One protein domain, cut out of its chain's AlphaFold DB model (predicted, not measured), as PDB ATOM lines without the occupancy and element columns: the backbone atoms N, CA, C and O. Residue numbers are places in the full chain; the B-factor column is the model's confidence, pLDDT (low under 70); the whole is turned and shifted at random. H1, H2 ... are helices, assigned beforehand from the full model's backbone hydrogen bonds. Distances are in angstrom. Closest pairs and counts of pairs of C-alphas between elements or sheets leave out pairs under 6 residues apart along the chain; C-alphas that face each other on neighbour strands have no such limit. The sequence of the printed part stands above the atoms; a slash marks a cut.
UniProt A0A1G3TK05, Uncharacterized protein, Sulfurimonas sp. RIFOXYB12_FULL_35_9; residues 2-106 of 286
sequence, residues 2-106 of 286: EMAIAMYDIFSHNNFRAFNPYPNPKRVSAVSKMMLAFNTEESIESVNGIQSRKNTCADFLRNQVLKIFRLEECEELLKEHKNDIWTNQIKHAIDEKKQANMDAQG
ATOM      1  N   GLU A   2      15.784  35.310 -20.910       88.25
ATOM      2  CA  GLU A   2      17.015  35.589 -20.126       88.25
ATOM      3  C   GLU A   2      17.620  36.981 -20.357       88.25
ATOM      4  O   GLU A   2      17.945  37.688 -19.410       88.25
ATOM      5  N   MET A   3      17.696  37.431 -21.615       87.88
ATOM      6  CA  MET A   3      18.179  38.779 -21.933       87.88
ATOM      7  C   MET A   3      17.285  39.879 -21.338       87.88
ATOM      8  O   MET A   3      17.796  40.882 -20.856       87.88
ATOM      9  N   ALA A   4      15.964  39.683 -21.327       89.44
ATOM     10  CA  ALA A   4      15.030  40.629 -20.719       89.44
ATOM     11  C   ALA A   4      15.187  40.662 -19.191       89.44
ATOM     12  O   ALA A   4      15.208  41.738 -18.605       89.44
ATOM     13  N   ILE A   5      15.395  39.502 -18.560       91.31
ATOM     14  CA  ILE A   5      15.684  39.401 -17.124       91.31
ATOM     15  C   ILE A   5      17.003  40.113 -16.786       91.31
ATOM     16  O   ILE A   5      17.051  40.912 -15.858       91.31
ATOM     17  N   ALA A   6      18.060  39.891 -17.571       87.19
ATOM     18  CA  ALA A   6      19.338  40.575 -17.385       87.19
ATOM     19  C   ALA A   6      19.213  42.100 -17.557       87.19
ATOM     20  O   ALA A   6      19.797  42.857 -16.785       87.19
ATOM     21  N   MET A   7      18.426  42.559 -18.536       84.38
ATOM     22  CA  MET A   7      18.126  43.983 -18.713       84.38
ATOM     23  C   MET A   7      17.364  44.555 -17.515       84.38
ATOM     24  O   MET A   7      17.739  45.616 -17.020       84.38
ATOM     25  N   TYR A   8      16.348  43.844 -17.015       87.38
ATOM     26  CA  TYR A   8      15.635  44.227 -15.797       87.38
ATOM     27  C   TYR A   8      16.589  44.383 -14.612       87.38
ATOM     28  O   TYR A   8      16.536  45.405 -13.930       87.38
ATOM     29  N   ASP A   9      17.494  43.425 -14.403       85.00
ATOM     30  CA  ASP A   9      18.451  43.503 -13.305       85.00
ATOM     31  C   ASP A   9      19.349  44.734 -13.442       85.00
ATOM     32  O   ASP A   9      19.496  45.492 -12.489       85.00
ATOM     33  N   ILE A  10      19.878  45.021 -14.634       80.75
ATOM     34  CA  ILE A  10      20.673  46.239 -14.868       80.75
ATOM     35  C   ILE A  10      19.876  47.505 -14.502       80.75
ATOM     36  O   ILE A  10      20.430  48.442 -13.921       80.75
ATOM     37  N   PHE A  11      18.578  47.545 -14.809       75.69
ATOM     38  CA  PHE A  11      17.722  48.693 -14.499       75.69
ATOM     39  C   PHE A  11      17.370  48.801 -13.007       75.69
ATOM     40  O   PHE A  11      17.340  49.913 -12.464       75.69
ATOM     41  N   SER A  12      17.132  47.673 -12.336       77.06
ATOM     42  CA  SER A  12      16.720  47.625 -10.931       77.06
ATOM     43  C   SER A  12      17.851  48.006  -9.970       77.06
ATOM     44  O   SER A  12      17.587  48.663  -8.963       77.06
ATOM     45  N   HIS A  13      19.115  47.729 -10.323       71.69
ATOM     46  CA  HIS A  13      20.293  48.056  -9.498       71.69
ATOM     47  C   HIS A  13      20.436  49.553  -9.162       71.69
ATOM     48  O   HIS A  13      21.096  49.896  -8.186       71.69
ATOM     49  N   ASN A  14      19.811  50.455  -9.930       65.56
ATOM     50  CA  ASN A  14      19.867  51.903  -9.705       65.56
ATOM     51  C   ASN A  14      18.504  52.522  -9.350       65.56
ATOM     52  O   ASN A  14      18.277  53.695  -9.651       65.56
ATOM     53  N   ASN A  15      17.569  51.765  -8.758       65.06
ATOM     54  CA  ASN A  15      16.187  52.213  -8.508       65.06
ATOM     55  C   ASN A  15      15.531  52.805  -9.767       65.06
ATOM     56  O   ASN A  15      14.836  53.820  -9.697       65.06
ATOM     57  N   PHE A  16      15.847  52.252 -10.941       66.38
ATOM     58  CA  PHE A  16      15.398  52.771 -12.234       66.38
ATOM     59  C   PHE A  16      15.804  54.237 -12.510       66.38
ATOM     60  O   PHE A  16      15.374  54.825 -13.498       66.38
ATOM     61  N   ARG A  17      16.712  54.840 -11.724       60.16
ATOM     62  CA  ARG A  17      17.299  56.160 -12.028       60.16
ATOM     63  C   ARG A  17      18.119  56.130 -13.310       60.16
ATOM     64  O   ARG A  17      18.166  57.132 -14.011       60.16
ATOM     65  N   ALA A  18      18.696  54.975 -13.647       56.84
ATOM     66  CA  ALA A  18      19.345  54.733 -14.935       56.84
ATOM     67  C   ALA A  18      18.361  54.792 -16.122       56.84
ATOM     68  O   ALA A  18      18.793  54.920 -17.260       56.84
ATOM     69  N   PHE A  19      17.052  54.736 -15.863       59.72
ATOM     70  CA  PHE A  19      16.000  54.814 -16.868       59.72
ATOM     71  C   PHE A  19      15.711  56.270 -17.275       59.72
ATOM     72  O   PHE A  19      15.520  56.558 -18.451       59.72
ATOM     73  N   ASN A  20      15.759  57.224 -16.340       59.38
ATOM     74  CA  ASN A  20      15.436  58.636 -16.596       59.38
ATOM     75  C   ASN A  20      16.320  59.376 -17.627       59.38
ATOM     76  O   ASN A  20      15.755  60.155 -18.392       59.38
ATOM     77  N   PRO A  21      17.652  59.180 -17.687       55.72
ATOM     78  CA  PRO A  21      18.518  59.939 -18.593       55.72
ATOM     79  C   PRO A  21      18.662  59.346 -20.005       55.72
ATOM     80  O   PRO A  21      19.302  59.976 -20.845       55.72
ATOM     81  N   TYR A  22      18.103  58.164 -20.310       57.09
ATOM     82  CA  TYR A  22      18.155  57.643 -21.682       57.09
ATOM     83  C   TYR A  22      17.202  58.428 -22.599       57.09
ATOM     84  O   TYR A  22      16.006  58.489 -22.308       57.09
ATOM     85  N   PRO A  23      17.680  58.978 -23.729       57.97
ATOM     86  CA  PRO A  23      16.815  59.663 -24.678       57.97
ATOM     87  C   PRO A  23      15.825  58.688 -25.341       57.97
ATOM     88  O   PRO A  23      16.189  57.570 -25.735       57.97
ATOM     89  N   ASN A  24      14.576  59.138 -25.499       57.34
ATOM     90  CA  ASN A  24      13.637  58.606 -26.493       57.34
ATOM     91  C   ASN A  24      14.374  58.575 -27.861       57.34
ATOM     92  O   ASN A  24      15.058  59.561 -28.164       57.34
ATOM     93  N   PRO A  25      14.361  57.475 -28.655       63.59
ATOM     94  CA  PRO A  25      13.473  56.289 -28.617       63.59
ATOM     95  C   PRO A  25      14.098  54.980 -28.079       63.59
ATOM     96  O   PRO A  25      13.498  53.906 -28.150       63.59
ATOM     97  N   LYS A  26      15.322  55.007 -27.533       75.75
ATOM     98  CA  LYS A  26      16.049  53.764 -27.178       75.75
ATOM     99  C   LYS A  26      15.419  52.988 -26.009       75.75
ATOM    100  O   LYS A  26      15.542  51.766 -25.961       75.75
ATOM    101  N   ARG A  27      14.730  53.678 -25.091       81.00
ATOM    102  CA  ARG A  27      14.013  53.075 -23.950       81.00
ATOM    103  C   ARG A  27      12.796  52.267 -24.371       81.00
ATOM    104  O   ARG A  27      12.642  51.136 -23.918       81.00
ATOM    105  N   VAL A  28      11.962  52.840 -25.238       88.12
ATOM    106  CA  VAL A  28      10.752  52.183 -25.744       88.12
ATOM    107  C   VAL A  28      11.134  50.887 -26.448       88.12
ATOM    108  O   VAL A  28      10.619  49.832 -26.095       88.12
ATOM    109  N   SER A  29      12.139  50.933 -27.327       88.06
ATOM    110  CA  SER A  29      12.629  49.739 -28.025       88.06
ATOM    111  C   SER A  29      13.178  48.663 -27.076       88.06
ATOM    112  O   SER A  29      12.975  47.469 -27.298       88.06
ATOM    113  N   ALA A  30      13.875  49.058 -26.004       87.81
ATOM    114  CA  ALA A  30      14.378  48.124 -24.998       87.81
ATOM    115  C   ALA A  30      13.231  47.409 -24.263       87.81
ATOM    116  O   ALA A  30      13.243  46.183 -24.167       87.81
ATOM    117  N   VAL A  31      12.232  48.161 -23.796       91.38
ATOM    118  CA  VAL A  31      11.063  47.604 -23.097       91.38
ATOM    119  C   VAL A  31      10.185  46.784 -24.027       91.38
ATOM    120  O   VAL A  31       9.757  45.708 -23.629       91.38
ATOM    121  N   SER A  32       9.988  47.216 -25.270       93.88
ATOM    122  CA  SER A  32       9.261  46.443 -26.279       93.88
ATOM    123  C   SER A  32       9.880  45.061 -26.482       93.88
ATOM    124  O   SER A  32       9.210  44.038 -26.362       93.88
ATOM    125  N   LYS A  33      11.208  44.988 -26.646       93.56
ATOM    126  CA  LYS A  33      11.921  43.701 -26.733       93.56
ATOM    127  C   LYS A  33      11.745  42.842 -25.481       93.56
ATOM    128  O   LYS A  33      11.692  41.617 -25.590       93.56
ATOM    129  N   MET A  34      11.668  43.459 -24.301       94.06
ATOM    130  CA  MET A  34      11.370  42.744 -23.060       94.06
ATOM    131  C   MET A  34       9.926  42.218 -23.053       94.06
ATOM    132  O   MET A  34       9.733  41.039 -22.781       94.06
ATOM    133  N   MET A  35       8.938  43.036 -23.421       95.50
ATOM    134  CA  MET A  35       7.525  42.650 -23.527       95.50
ATOM    135  C   MET A  35       7.301  41.540 -24.559       95.50
ATOM    136  O   MET A  35       6.611  40.568 -24.269       95.50
ATOM    137  N   LEU A  36       7.969  41.599 -25.715       94.38
ATOM    138  CA  LEU A  36       7.952  40.527 -26.719       94.38
ATOM    139  C   LEU A  36       8.529  39.210 -26.178       94.38
ATOM    140  O   LEU A  36       8.081  38.131 -26.558       94.38
ATOM    141  N   ALA A  37       9.508  39.277 -25.271       94.56
ATOM    142  CA  ALA A  37      10.044  38.094 -24.599       94.56
ATOM    143  C   ALA A  37       9.113  37.536 -23.503       94.56
ATOM    144  O   ALA A  37       9.337  36.406 -23.063       94.56
ATOM    145  N   PHE A  38       8.112  38.311 -23.081       95.19
ATOM    146  CA  PHE A  38       7.089  38.002 -22.080       95.19
ATOM    147  C   PHE A  38       5.683  38.165 -22.689       95.19
ATOM    148  O   PHE A  38       4.843  38.882 -22.161       95.19
ATOM    149  N   ASN A  39       5.438  37.554 -23.852       93.44
ATOM    150  CA  ASN A  39       4.231  37.807 -24.650       93.44
ATOM    151  C   ASN A  39       3.165  36.699 -24.566       93.44
ATOM    152  O   ASN A  39       2.396  36.493 -25.502       93.44
ATOM    153  N   THR A  40       3.138  35.949 -23.464       92.56
ATOM    154  CA  THR A  40       2.067  34.986 -23.155       92.56
ATOM    155  C   THR A  40       1.536  35.213 -21.743       92.56
ATOM    156  O   THR A  40       2.303  35.614 -20.867       92.56
ATOM    157  N   GLU A  41       0.258  34.906 -21.503       89.19
ATOM    158  CA  GLU A  41      -0.371  35.022 -20.174       89.19
ATOM    159  C   GLU A  41       0.427  34.275 -19.090       89.19
ATOM    160  O   GLU A  41       0.720  34.822 -18.031       89.19
ATOM    161  N   GLU A  42       0.897  33.061 -19.396       89.62
ATOM    162  CA  GLU A  42       1.743  32.260 -18.497       89.62
ATOM    163  C   GLU A  42       3.084  32.946 -18.182       89.62
ATOM    164  O   GLU A  42       3.616  32.849 -17.077       89.62
ATOM    165  N   SER A  43       3.669  33.667 -19.145       90.25
ATOM    166  CA  SER A  43       4.949  34.344 -18.919       90.25
ATOM    167  C   SER A  43       4.837  35.522 -17.947       90.25
ATOM    168  O   SER A  43       5.842  35.858 -17.317       90.25
ATOM    169  N   ILE A  44       3.638  36.097 -17.799       88.50
ATOM    170  CA  ILE A  44       3.358  37.283 -16.976       88.50
ATOM    171  C   ILE A  44       2.481  36.989 -15.753       88.50
ATOM    172  O   ILE A  44       2.001  37.918 -15.088       88.50
ATOM    173  N   GLU A  45       2.264  35.707 -15.457       86.88
ATOM    174  CA  GLU A  45       1.410  35.262 -14.364       86.88
ATOM    175  C   GLU A  45       1.863  35.861 -13.025       86.88
ATOM    176  O   GLU A  45       3.054  35.969 -12.711       86.88
ATOM    177  N   SER A  46       0.893  36.291 -12.217       85.44
ATOM    178  CA  SER A  46       1.183  36.802 -10.881       85.44
ATOM    179  C   SER A  46       1.495  35.655  -9.934       85.44
ATOM    180  O   SER A  46       0.607  34.911  -9.532       85.44
ATOM    181  N   VAL A  47       2.752  35.559  -9.520       85.94
ATOM    182  CA  VAL A  47       3.180  34.602  -8.502       85.94
ATOM    183  C   VAL A  47       3.165  35.291  -7.140       85.94
ATOM    184  O   VAL A  47       3.643  36.414  -7.011       85.94
ATOM    185  N   ASN A  48       2.650  34.626  -6.108       78.75
ATOM    186  CA  ASN A  48       2.725  35.092  -4.720       78.75
ATOM    187  C   ASN A  48       3.874  34.388  -3.977       78.75
ATOM    188  O   ASN A  48       4.198  33.240  -4.273       78.75
ATOM    189  N   GLY A  49       4.476  35.052  -2.985       80.81
ATOM    190  CA  GLY A  49       5.566  34.479  -2.181       80.81
ATOM    191  C   GLY A  49       6.957  34.706  -2.783       80.81
ATOM    192  O   GLY A  49       7.241  35.804  -3.265       80.81
ATOM    193  N   ILE A  50       7.838  33.700  -2.720       78.62
ATOM    194  CA  ILE A  50       9.230  33.801  -3.196       78.62
ATOM    195  C   ILE A  50       9.238  34.031  -4.713       78.62
ATOM    196  O   ILE A  50       8.847  33.163  -5.492       78.62
ATOM    197  N   GLN A  51       9.705  35.208  -5.131       83.69
ATOM    198  CA  GLN A  51       9.762  35.596  -6.537       83.69
ATOM    199  C   GLN A  51      11.076  35.151  -7.173       83.69
ATOM    200  O   GLN A  51      12.158  35.454  -6.674       83.69
ATOM    201  N   SER A  52      10.989  34.478  -8.320       89.69
ATOM    202  CA  SER A  52      12.157  34.287  -9.179       89.69
ATOM    203  C   SER A  52      12.538  35.606  -9.873       89.69
ATOM    204  O   SER A  52      11.733  36.542  -9.960       89.69
ATOM    205  N   ARG A  53      13.746  35.677 -10.448       89.94
ATOM    206  CA  ARG A  53      14.151  36.807 -11.308       89.94
ATOM    207  C   ARG A  53      13.181  37.008 -12.483       89.94
ATOM    208  O   ARG A  53      12.839  38.141 -12.807       89.94
ATOM    209  N   LYS A  54      12.672  35.911 -13.063       91.62
ATOM    210  CA  LYS A  54      11.634  35.939 -14.107       91.62
ATOM    211  C   LYS A  54      10.363  36.622 -13.601       91.62
ATOM    212  O   LYS A  54       9.876  37.532 -14.262       91.62
ATOM    213  N   ASN A  55       9.862  36.222 -12.431       90.31
ATOM    214  CA  ASN A  55       8.614  36.764 -11.886       90.31
ATOM    215  C   ASN A  55       8.755  38.252 -11.550       90.31
ATOM    216  O   ASN A  55       7.847  39.037 -11.797       90.31
ATOM    217  N   THR A  56       9.923  38.650 -11.047       89.81
ATOM    218  CA  THR A  56      10.209  40.050 -10.716       89.81
ATOM    219  C   THR A  56      10.270  40.920 -11.979       89.81
ATOM    220  O   THR A  56       9.709  42.013 -12.014       89.81
ATOM    221  N   CYS A  57      10.888  40.415 -13.055       91.56
ATOM    222  CA  CYS A  57      10.882  41.080 -14.359       91.56
ATOM    223  C   CYS A  57       9.461  41.184 -14.941       91.56
ATOM    224  O   CYS A  57       9.085  42.240 -15.451       91.56
ATOM    225  N   ALA A  58       8.664  40.115 -14.856       92.19
ATOM    226  CA  ALA A  58       7.271  40.118 -15.299       92.19
ATOM    227  C   ALA A  58       6.426  41.141 -14.521       92.19
ATOM    228  O   ALA A  58       5.686  41.916 -15.127       92.19
ATOM    229  N   ASP A  59       6.584  41.203 -13.196       89.88
ATOM    230  CA  ASP A  59       5.892  42.181 -12.355       89.88
ATOM    231  C   ASP A  59       6.269  43.621 -12.722       89.88
ATOM    232  O   ASP A  59       5.396  44.479 -12.849       89.88
ATOM    233  N   PHE A  60       7.550  43.882 -12.987       89.94
ATOM    234  CA  PHE A  60       7.999  45.187 -13.467       89.94
ATOM    235  C   PHE A  60       7.321  45.593 -14.784       89.94
ATOM    236  O   PHE A  60       6.810  46.712 -14.884       89.94
ATOM    237  N   LEU A  61       7.291  44.691 -15.772       92.19
ATOM    238  CA  LEU A  61       6.663  44.947 -17.073       92.19
ATOM    239  C   LEU A  61       5.152  45.175 -16.951       92.19
ATOM    240  O   LEU A  61       4.609  46.039 -17.632       92.19
ATOM    241  N   ARG A  62       4.487  44.452 -16.049       90.75
ATOM    242  CA  ARG A  62       3.044  44.560 -15.816       90.75
ATOM    243  C   ARG A  62       2.648  45.805 -15.024       90.75
ATOM    244  O   ARG A  62       1.687  46.479 -15.371       90.75
ATOM    245  N   ASN A  63       3.370  46.114 -13.948       86.75
ATOM    246  CA  ASN A  63       2.871  47.014 -12.905       86.75
ATOM    247  C   ASN A  63       3.650  48.322 -12.752       86.75
ATOM    248  O   ASN A  63       3.140  49.250 -12.112       86.75
ATOM    249  N   GLN A  64       4.875  48.403 -13.278       87.44
ATOM    250  CA  GLN A  64       5.775  49.527 -13.004       87.44
ATOM    251  C   GLN A  64       6.189  50.287 -14.259       87.44
ATOM    252  O   GLN A  64       6.131  51.515 -14.262       87.44
ATOM    253  N   VAL A  65       6.566  49.593 -15.334       88.75
ATOM    254  CA  VAL A  65       7.175  50.240 -16.505       88.75
ATOM    255  C   VAL A  65       6.262  51.300 -17.132       88.75
ATOM    256  O   VAL A  65       6.698  52.423 -17.381       88.75
ATOM    257  N   LEU A  66       4.966  51.002 -17.268       91.06
ATOM    258  CA  LEU A  66       3.980  51.921 -17.841       91.06
ATOM    259  C   LEU A  66       3.692  53.133 -16.945       91.06
ATOM    260  O   LEU A  66       3.238  54.158 -17.445       91.06
ATOM    261  N   LYS A  67       3.966  53.056 -15.636       87.00
ATOM    262  CA  LYS A  67       3.839  54.200 -14.713       87.00
ATOM    263  C   LYS A  67       5.015  55.169 -14.835       87.00
ATOM    264  O   LYS A  67       4.858  56.350 -14.555       87.00
ATOM    265  N   ILE A  68       6.178  54.663 -15.242       84.56
ATOM    266  CA  ILE A  68       7.418  55.439 -15.392       84.56
ATOM    267  C   ILE A  68       7.477  56.128 -16.764       84.56
ATOM    268  O   ILE A  68       8.081  57.192 -16.903       84.56
ATOM    269  N   PHE A  69       6.876  55.516 -17.784       86.88
ATOM    270  CA  PHE A  69       6.853  56.056 -19.142       86.88
ATOM    271  C   PHE A  69       6.031  57.346 -19.227       86.88
ATOM    272  O   PHE A  69       5.005  57.492 -18.562       86.88
ATOM    273  N   ARG A  70       6.465  58.272 -20.084       88.12
ATOM    274  CA  ARG A  70       5.668  59.435 -20.500       88.12
ATOM    275  C   ARG A  70       4.589  59.024 -21.501       88.12
ATOM    276  O   ARG A  70       4.627  57.921 -22.045       88.12
ATOM    277  N   LEU A  71       3.643  59.926 -21.758       89.38
ATOM    278  CA  LEU A  71       2.548  59.688 -22.702       89.38
ATOM    279  C   LEU A  71       3.077  59.302 -24.092       89.38
ATOM    280  O   LEU A  71       2.652  58.291 -24.643       89.38
ATOM    281  N   GLU A  72       4.059  60.040 -24.607       90.50
ATOM    282  CA  GLU A  72       4.627  59.820 -25.942       90.50
ATOM    283  C   GLU A  72       5.334  58.460 -26.035       90.50
ATOM    284  O   GLU A  72       5.248  57.769 -27.047       90.50
ATOM    285  N   GLU A  73       5.992  58.035 -24.952       90.62
ATOM    286  CA  GLU A  73       6.670  56.737 -24.885       90.62
ATOM    287  C   GLU A  73       5.667  55.574 -24.869       90.62
ATOM    288  O   GLU A  73       5.909  54.540 -25.493       90.62
ATOM    289  N   CYS A  74       4.528  55.726 -24.182       93.00
ATOM    290  CA  CYS A  74       3.445  54.742 -24.231       93.00
ATOM    291  C   CYS A  74       2.800  54.679 -25.625       93.00
ATOM    292  O   CYS A  74       2.498  53.588 -26.109       93.00
ATOM    293  N   GLU A  75       2.614  55.822 -26.290       93.50
ATOM    294  CA  GLU A  75       2.078  55.880 -27.655       93.50
ATOM    295  C   GLU A  75       3.025  55.239 -28.680       93.50
ATOM    296  O   GLU A  75       2.570  54.554 -29.597       93.50
ATOM    297  N   GLU A  76       4.341  55.413 -28.529       92.88
ATOM    298  CA  GLU A  76       5.340  54.692 -29.324       92.88
ATOM    299  C   GLU A  76       5.307  53.186 -29.050       92.88
ATOM    300  O   GLU A  76       5.286  52.399 -29.996       92.88
ATOM    301  N   LEU A  77       5.214  52.777 -27.782       93.69
ATOM    302  CA  LEU A  77       5.134  51.367 -27.401       93.69
ATOM    303  C   LEU A  77       3.881  50.688 -27.986       93.69
ATOM    304  O   LEU A  77       3.960  49.570 -28.494       93.69
ATOM    305  N   LEU A  78       2.740  51.389 -28.018       95.00
ATOM    306  CA  LEU A  78       1.505  50.896 -28.637       95.00
ATOM    307  C   LEU A  78       1.656  50.643 -30.146       95.00
ATOM    308  O   LEU A  78       0.965  49.787 -30.697       95.00
ATOM    309  N   LYS A  79       2.547  51.367 -30.841       93.31
ATOM    310  CA  LYS A  79       2.795  51.129 -32.275       93.31
ATOM    311  C   LYS A  79       3.444  49.768 -32.517       93.31
ATOM    312  O   LYS A  79       3.174  49.175 -33.563       93.31
ATOM    313  N   GLU A  80       4.260  49.295 -31.577       91.44
ATOM    314  CA  GLU A  80       4.945  48.000 -31.641       91.44
ATOM    315  C   GLU A  80       4.058  46.854 -31.109       91.44
ATOM    316  O   GLU A  80       4.090  45.756 -31.658       91.44
ATOM    317  N   HIS A  81       3.186  47.137 -30.135       93.62
ATOM    318  CA  HIS A  81       2.308  46.173 -29.454       93.62
ATOM    319  C   HIS A  81       0.818  46.397 -29.773       93.62
ATOM    320  O   HIS A  81       0.007  46.699 -28.899       93.62
ATOM    321  N   LYS A  82       0.439  46.310 -31.058       87.75
ATOM    322  CA  LYS A  82      -0.946  46.596 -31.495       87.75
ATOM    323  C   LYS A  82      -1.937  45.458 -31.251       87.75
ATOM    324  O   LYS A  82      -3.127  45.730 -31.136       87.75
ATOM    325  N   ASN A  83      -1.455  44.216 -31.272       90.50
ATOM    326  CA  ASN A  83      -2.277  43.003 -31.321       90.50
ATOM    327  C   ASN A  83      -1.681  41.882 -30.454       90.50
ATOM    328  O   ASN A  83      -1.612  40.729 -30.878       90.50
ATOM    329  N   ASP A  84      -1.207  42.222 -29.262       93.19
ATOM    330  CA  ASP A  84      -0.731  41.241 -28.287       93.19
ATOM    331  C   ASP A  84      -1.290  41.481 -26.877       93.19
ATOM    332  O   ASP A  84      -2.136  42.359 -26.674       93.19
ATOM    333  N   ILE A  85      -0.834  40.683 -25.908       93.62
ATOM    334  CA  ILE A  85      -1.359  40.688 -24.536       93.62
ATOM    335  C   ILE A  85      -1.142  42.030 -23.816       93.62
ATOM    336  O   ILE A  85      -1.862  42.350 -22.870       93.62
ATOM    337  N   TRP A  86      -0.190  42.849 -24.276       95.12
ATOM    338  CA  TRP A  86       0.150  44.135 -23.668       95.12
ATOM    339  C   TRP A  86      -0.728  45.279 -24.173       95.12
ATOM    340  O   TRP A  86      -0.887  46.283 -23.477       95.12
ATOM    341  N   THR A  87      -1.349  45.119 -25.347       93.06
ATOM    342  CA  THR A  87      -2.144  46.151 -26.036       93.06
ATOM    343  C   THR A  87      -3.105  46.891 -25.101       93.06
ATOM    344  O   THR A  87      -3.136  48.122 -25.074       93.06
ATOM    345  N   ASN A  88      -3.904  46.152 -24.326       91.44
ATOM    346  CA  ASN A  88      -4.936  46.748 -23.475       91.44
ATOM    347  C   ASN A  88      -4.339  47.480 -22.267       91.44
ATOM    348  O   ASN A  88      -4.833  48.546 -21.904       91.44
ATOM    349  N   GLN A  89      -3.254  46.960 -21.687       92.44
ATOM    350  CA  GLN A  89      -2.557  47.620 -20.580       92.44
ATOM    351  C   GLN A  89      -1.893  48.923 -21.044       92.44
ATOM    352  O   GLN A  89      -1.976  49.938 -20.356       92.44
ATOM    353  N   ILE A  90      -1.290  48.923 -22.239       94.81
ATOM    354  CA  ILE A  90      -0.682  50.122 -22.827       94.81
ATOM    355  C   ILE A  90      -1.755  51.181 -23.118       94.81
ATOM    356  O   ILE A  90      -1.566  52.341 -22.761       94.81
ATOM    357  N   LYS A  91      -2.898  50.792 -23.708       92.81
ATOM    358  CA  LYS A  91      -4.036  51.704 -23.939       92.81
ATOM    359  C   LYS A  91      -4.541  52.326 -22.639       92.81
ATOM    360  O   LYS A  91      -4.632  53.544 -22.554       92.81
ATOM    361  N   HIS A  92      -4.768  51.509 -21.613       90.81
ATOM    362  CA  HIS A  92      -5.193  51.998 -20.301       90.81
ATOM    363  C   HIS A  92      -4.202  53.017 -19.719       90.81
ATOM    364  O   HIS A  92      -4.598  54.087 -19.266       90.81
ATOM    365  N   ALA A  93      -2.898  52.734 -19.791       92.44
ATOM    366  CA  ALA A  93      -1.865  53.640 -19.294       92.44
ATOM    367  C   ALA A  93      -1.754  54.958 -20.085       92.44
ATOM    368  O   ALA A  93      -1.281  55.954 -19.527       92.44
ATOM    369  N   ILE A  94      -2.139  54.965 -21.367       92.38
ATOM    370  CA  ILE A  94      -2.272  56.174 -22.196       92.38
ATOM    371  C   ILE A  94      -3.477  56.988 -21.726       92.38
ATOM    372  O   ILE A  94      -3.341  58.191 -21.506       92.38
ATOM    373  N   ASP A  95      -4.627  56.341 -21.538       87.75
ATOM    374  CA  ASP A  95      -5.867  56.998 -21.121       87.75
ATOM    375  C   ASP A  95      -5.726  57.634 -19.730       87.75
ATOM    376  O   ASP A  95      -6.049  58.809 -19.562       87.75
ATOM    377  N   GLU A  96      -5.123  56.929 -18.764       89.06
ATOM    378  CA  GLU A  96      -4.816  57.477 -17.433       89.06
ATOM    379  C   GLU A  96      -3.922  58.724 -17.503       89.06
ATOM    380  O   GLU A  96      -4.128  59.683 -16.761       89.06
ATOM    381  N   LYS A  97      -2.930  58.745 -18.403       89.50
ATOM    382  CA  LYS A  97      -2.029  59.900 -18.564       89.50
ATOM    383  C   LYS A  97      -2.703  61.064 -19.268       89.50
ATOM    384  O   LYS A  97      -2.455  62.208 -18.901       89.50
ATOM    385  N   LYS A  98      -3.551  60.793 -20.262       85.25
ATOM    386  CA  LYS A  98      -4.384  61.824 -20.890       85.25
ATOM    387  C   LYS A  98      -5.309  62.448 -19.854       85.25
ATOM    388  O   LYS A  98      -5.348  63.671 -19.768       85.25
ATOM    389  N   GLN A  99      -5.953  61.631 -19.021       79.06
ATOM    390  CA  GLN A  99      -6.785  62.111 -17.922       79.06
ATOM    391  C   GLN A  99      -5.983  62.947 -16.920       79.06
ATOM    392  O   GLN A  99      -6.348  64.087 -16.668       79.06
ATOM    393  N   ALA A 100      -4.839  62.453 -16.439       81.62
ATOM    394  CA  ALA A 100      -3.991  63.198 -15.508       81.62
ATOM    395  C   ALA A 100      -3.472  64.527 -16.092       81.62
ATOM    396  O   ALA A 100      -3.396  65.523 -15.375       81.62
ATOM    397  N   ASN A 101      -3.146  64.572 -17.388       76.94
ATOM    398  CA  ASN A 101      -2.774  65.811 -18.074       76.94
ATOM    399  C   ASN A 101      -3.956  66.788 -18.165       76.94
ATOM    400  O   ASN A 101      -3.763  67.980 -17.936       76.94
ATOM    401  N   MET A 102      -5.168  66.301 -18.466       66.31
ATOM    402  CA  MET A 102      -6.389  67.119 -18.463       66.31
ATOM    403  C   MET A 102      -6.686  67.665 -17.056       66.31
ATOM    404  O   MET A 102      -6.949  68.858 -16.901       66.31
ATOM    405  N   ASP A 103      -6.557  66.831 -16.025       67.94
ATOM    406  CA  ASP A 103      -6.759  67.218 -14.628       67.94
ATOM    407  C   ASP A 103      -5.723  68.264 -14.178       67.94
ATOM    408  O   ASP A 103      -6.087  69.280 -13.584       67.94
ATOM    409  N   ALA A 104      -4.440  68.070 -14.515       68.44
ATOM    410  CA  ALA A 104      -3.352  68.997 -14.191       68.44
ATOM    411  C   ALA A 104      -3.466  70.347 -14.919       68.44
ATOM    412  O   ALA A 104      -3.032  71.371 -14.393       68.44
ATOM    413  N   GLN A 105      -4.066  70.365 -16.111       60.69
ATOM    414  CA  GLN A 105      -4.372  71.587 -16.860       60.69
ATOM    415  C   GLN A 105      -5.648  72.296 -16.370       60.69
ATOM    416  O   GLN A 105      -6.040  73.310 -16.943       60.69
ATOM    417  N   GLY A 106      -6.285  71.806 -15.299       50.88
ATOM    418  CA  GLY A 106      -7.450  72.446 -14.689       50.88
ATOM    419  C   GLY A 106      -8.783  72.114 -15.363       50.88
ATOM    420  O   GLY A 106      -9.799  72.703 -15.003       50.88
TER     421      GLY A 106
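Overview. This is residues 2 to 106 of the 286 residues of an uncharacterized protein of Sulfurimonas sp. RIFOXYB12_FULL_35_9 (UniProt A0A1G3TK05). Short helices packed crosswise make two groups that join where H2 packs on H6: at one end H1 packs on both H2 and H4, with little H3 on H4, and at the other H6 and the long H7 form a helical hairpin. The four-residue H5 lies near the middle, and the end of H7 leads to one tip of the model. The printed part has 105 residues with seven named helices, H1 to H7 in order, and no named strand; its class is all helix. It is compact, with a radius of gyration of the C-alphas of 13.9 A, yet only just elongated, spanning 44 by 29 by 26 A.

Arrangement. H7, residues 87 to 104, touches H6, residues 71 to 80, at a shallow tilt of 17 degrees, opposite ways, as a hairpin; their closest C-alphas, of Leu 71 and Ile 94, are 6.0 A apart. With residues 90 to 93 alone H7 only just touches H5, residues 65 to 68, with 3 pairs of C-alphas within 8 A, the closest those of Leu 66 and Ala 93 at 6.3 A. H6 touches residues 28 to 32 of H2, residues 26 to 37, at a steep tilt of 46 degrees, the same way, with the C-alphas of Val 28 and Leu 77 closest at 5.9 A. Residues 33 to 37 of H2 touch H1, residues 2 to 12, at a steep tilt of 45 degrees, opposite ways; the C-alphas of Ala 4 and Met 34 are closest at 4.8 A. H1 touches H4, residues 53 to 63, at a steep tilt of 67 degrees, the closest C-alphas being those of Ile 5 and Cys 57 at 5.8 A. H4 touches H3, residues 41 to 44, with the C-alphas of Ile 44 and Ala 58 closest at 5.1 A. H4 and H5 meet only through their link, while H1 and H7 are apart. Every O i to N i+4 pair is within hydrogen-bond range in H1, H2, H4 and H7, and 5 of 6 are in H6; H3 and H5 are too short for such a pair.

Along the chain. H1 begins at C-alpha 2, (17.015, 35.589, -20.126), and is 15.1 A long. H2 is 17.0 A, H4 15.3 A and H6 14.9 A long; H3 and H5 have four residues each. H7, 25.8 A long, ends at C-alpha 104, (-3.352, 68.997, -14.191).

Size, cuts and confidence. The C-alphas of Glu 2 and Gly 106, the two farthest apart, are 44.6 A apart. The printed part has no cut. The link from H1 to H2, residues 13 to 25, is long. Mean pLDDT of the printed part is 84.3; residues 14 to 25 and 102 to 106 are under 70.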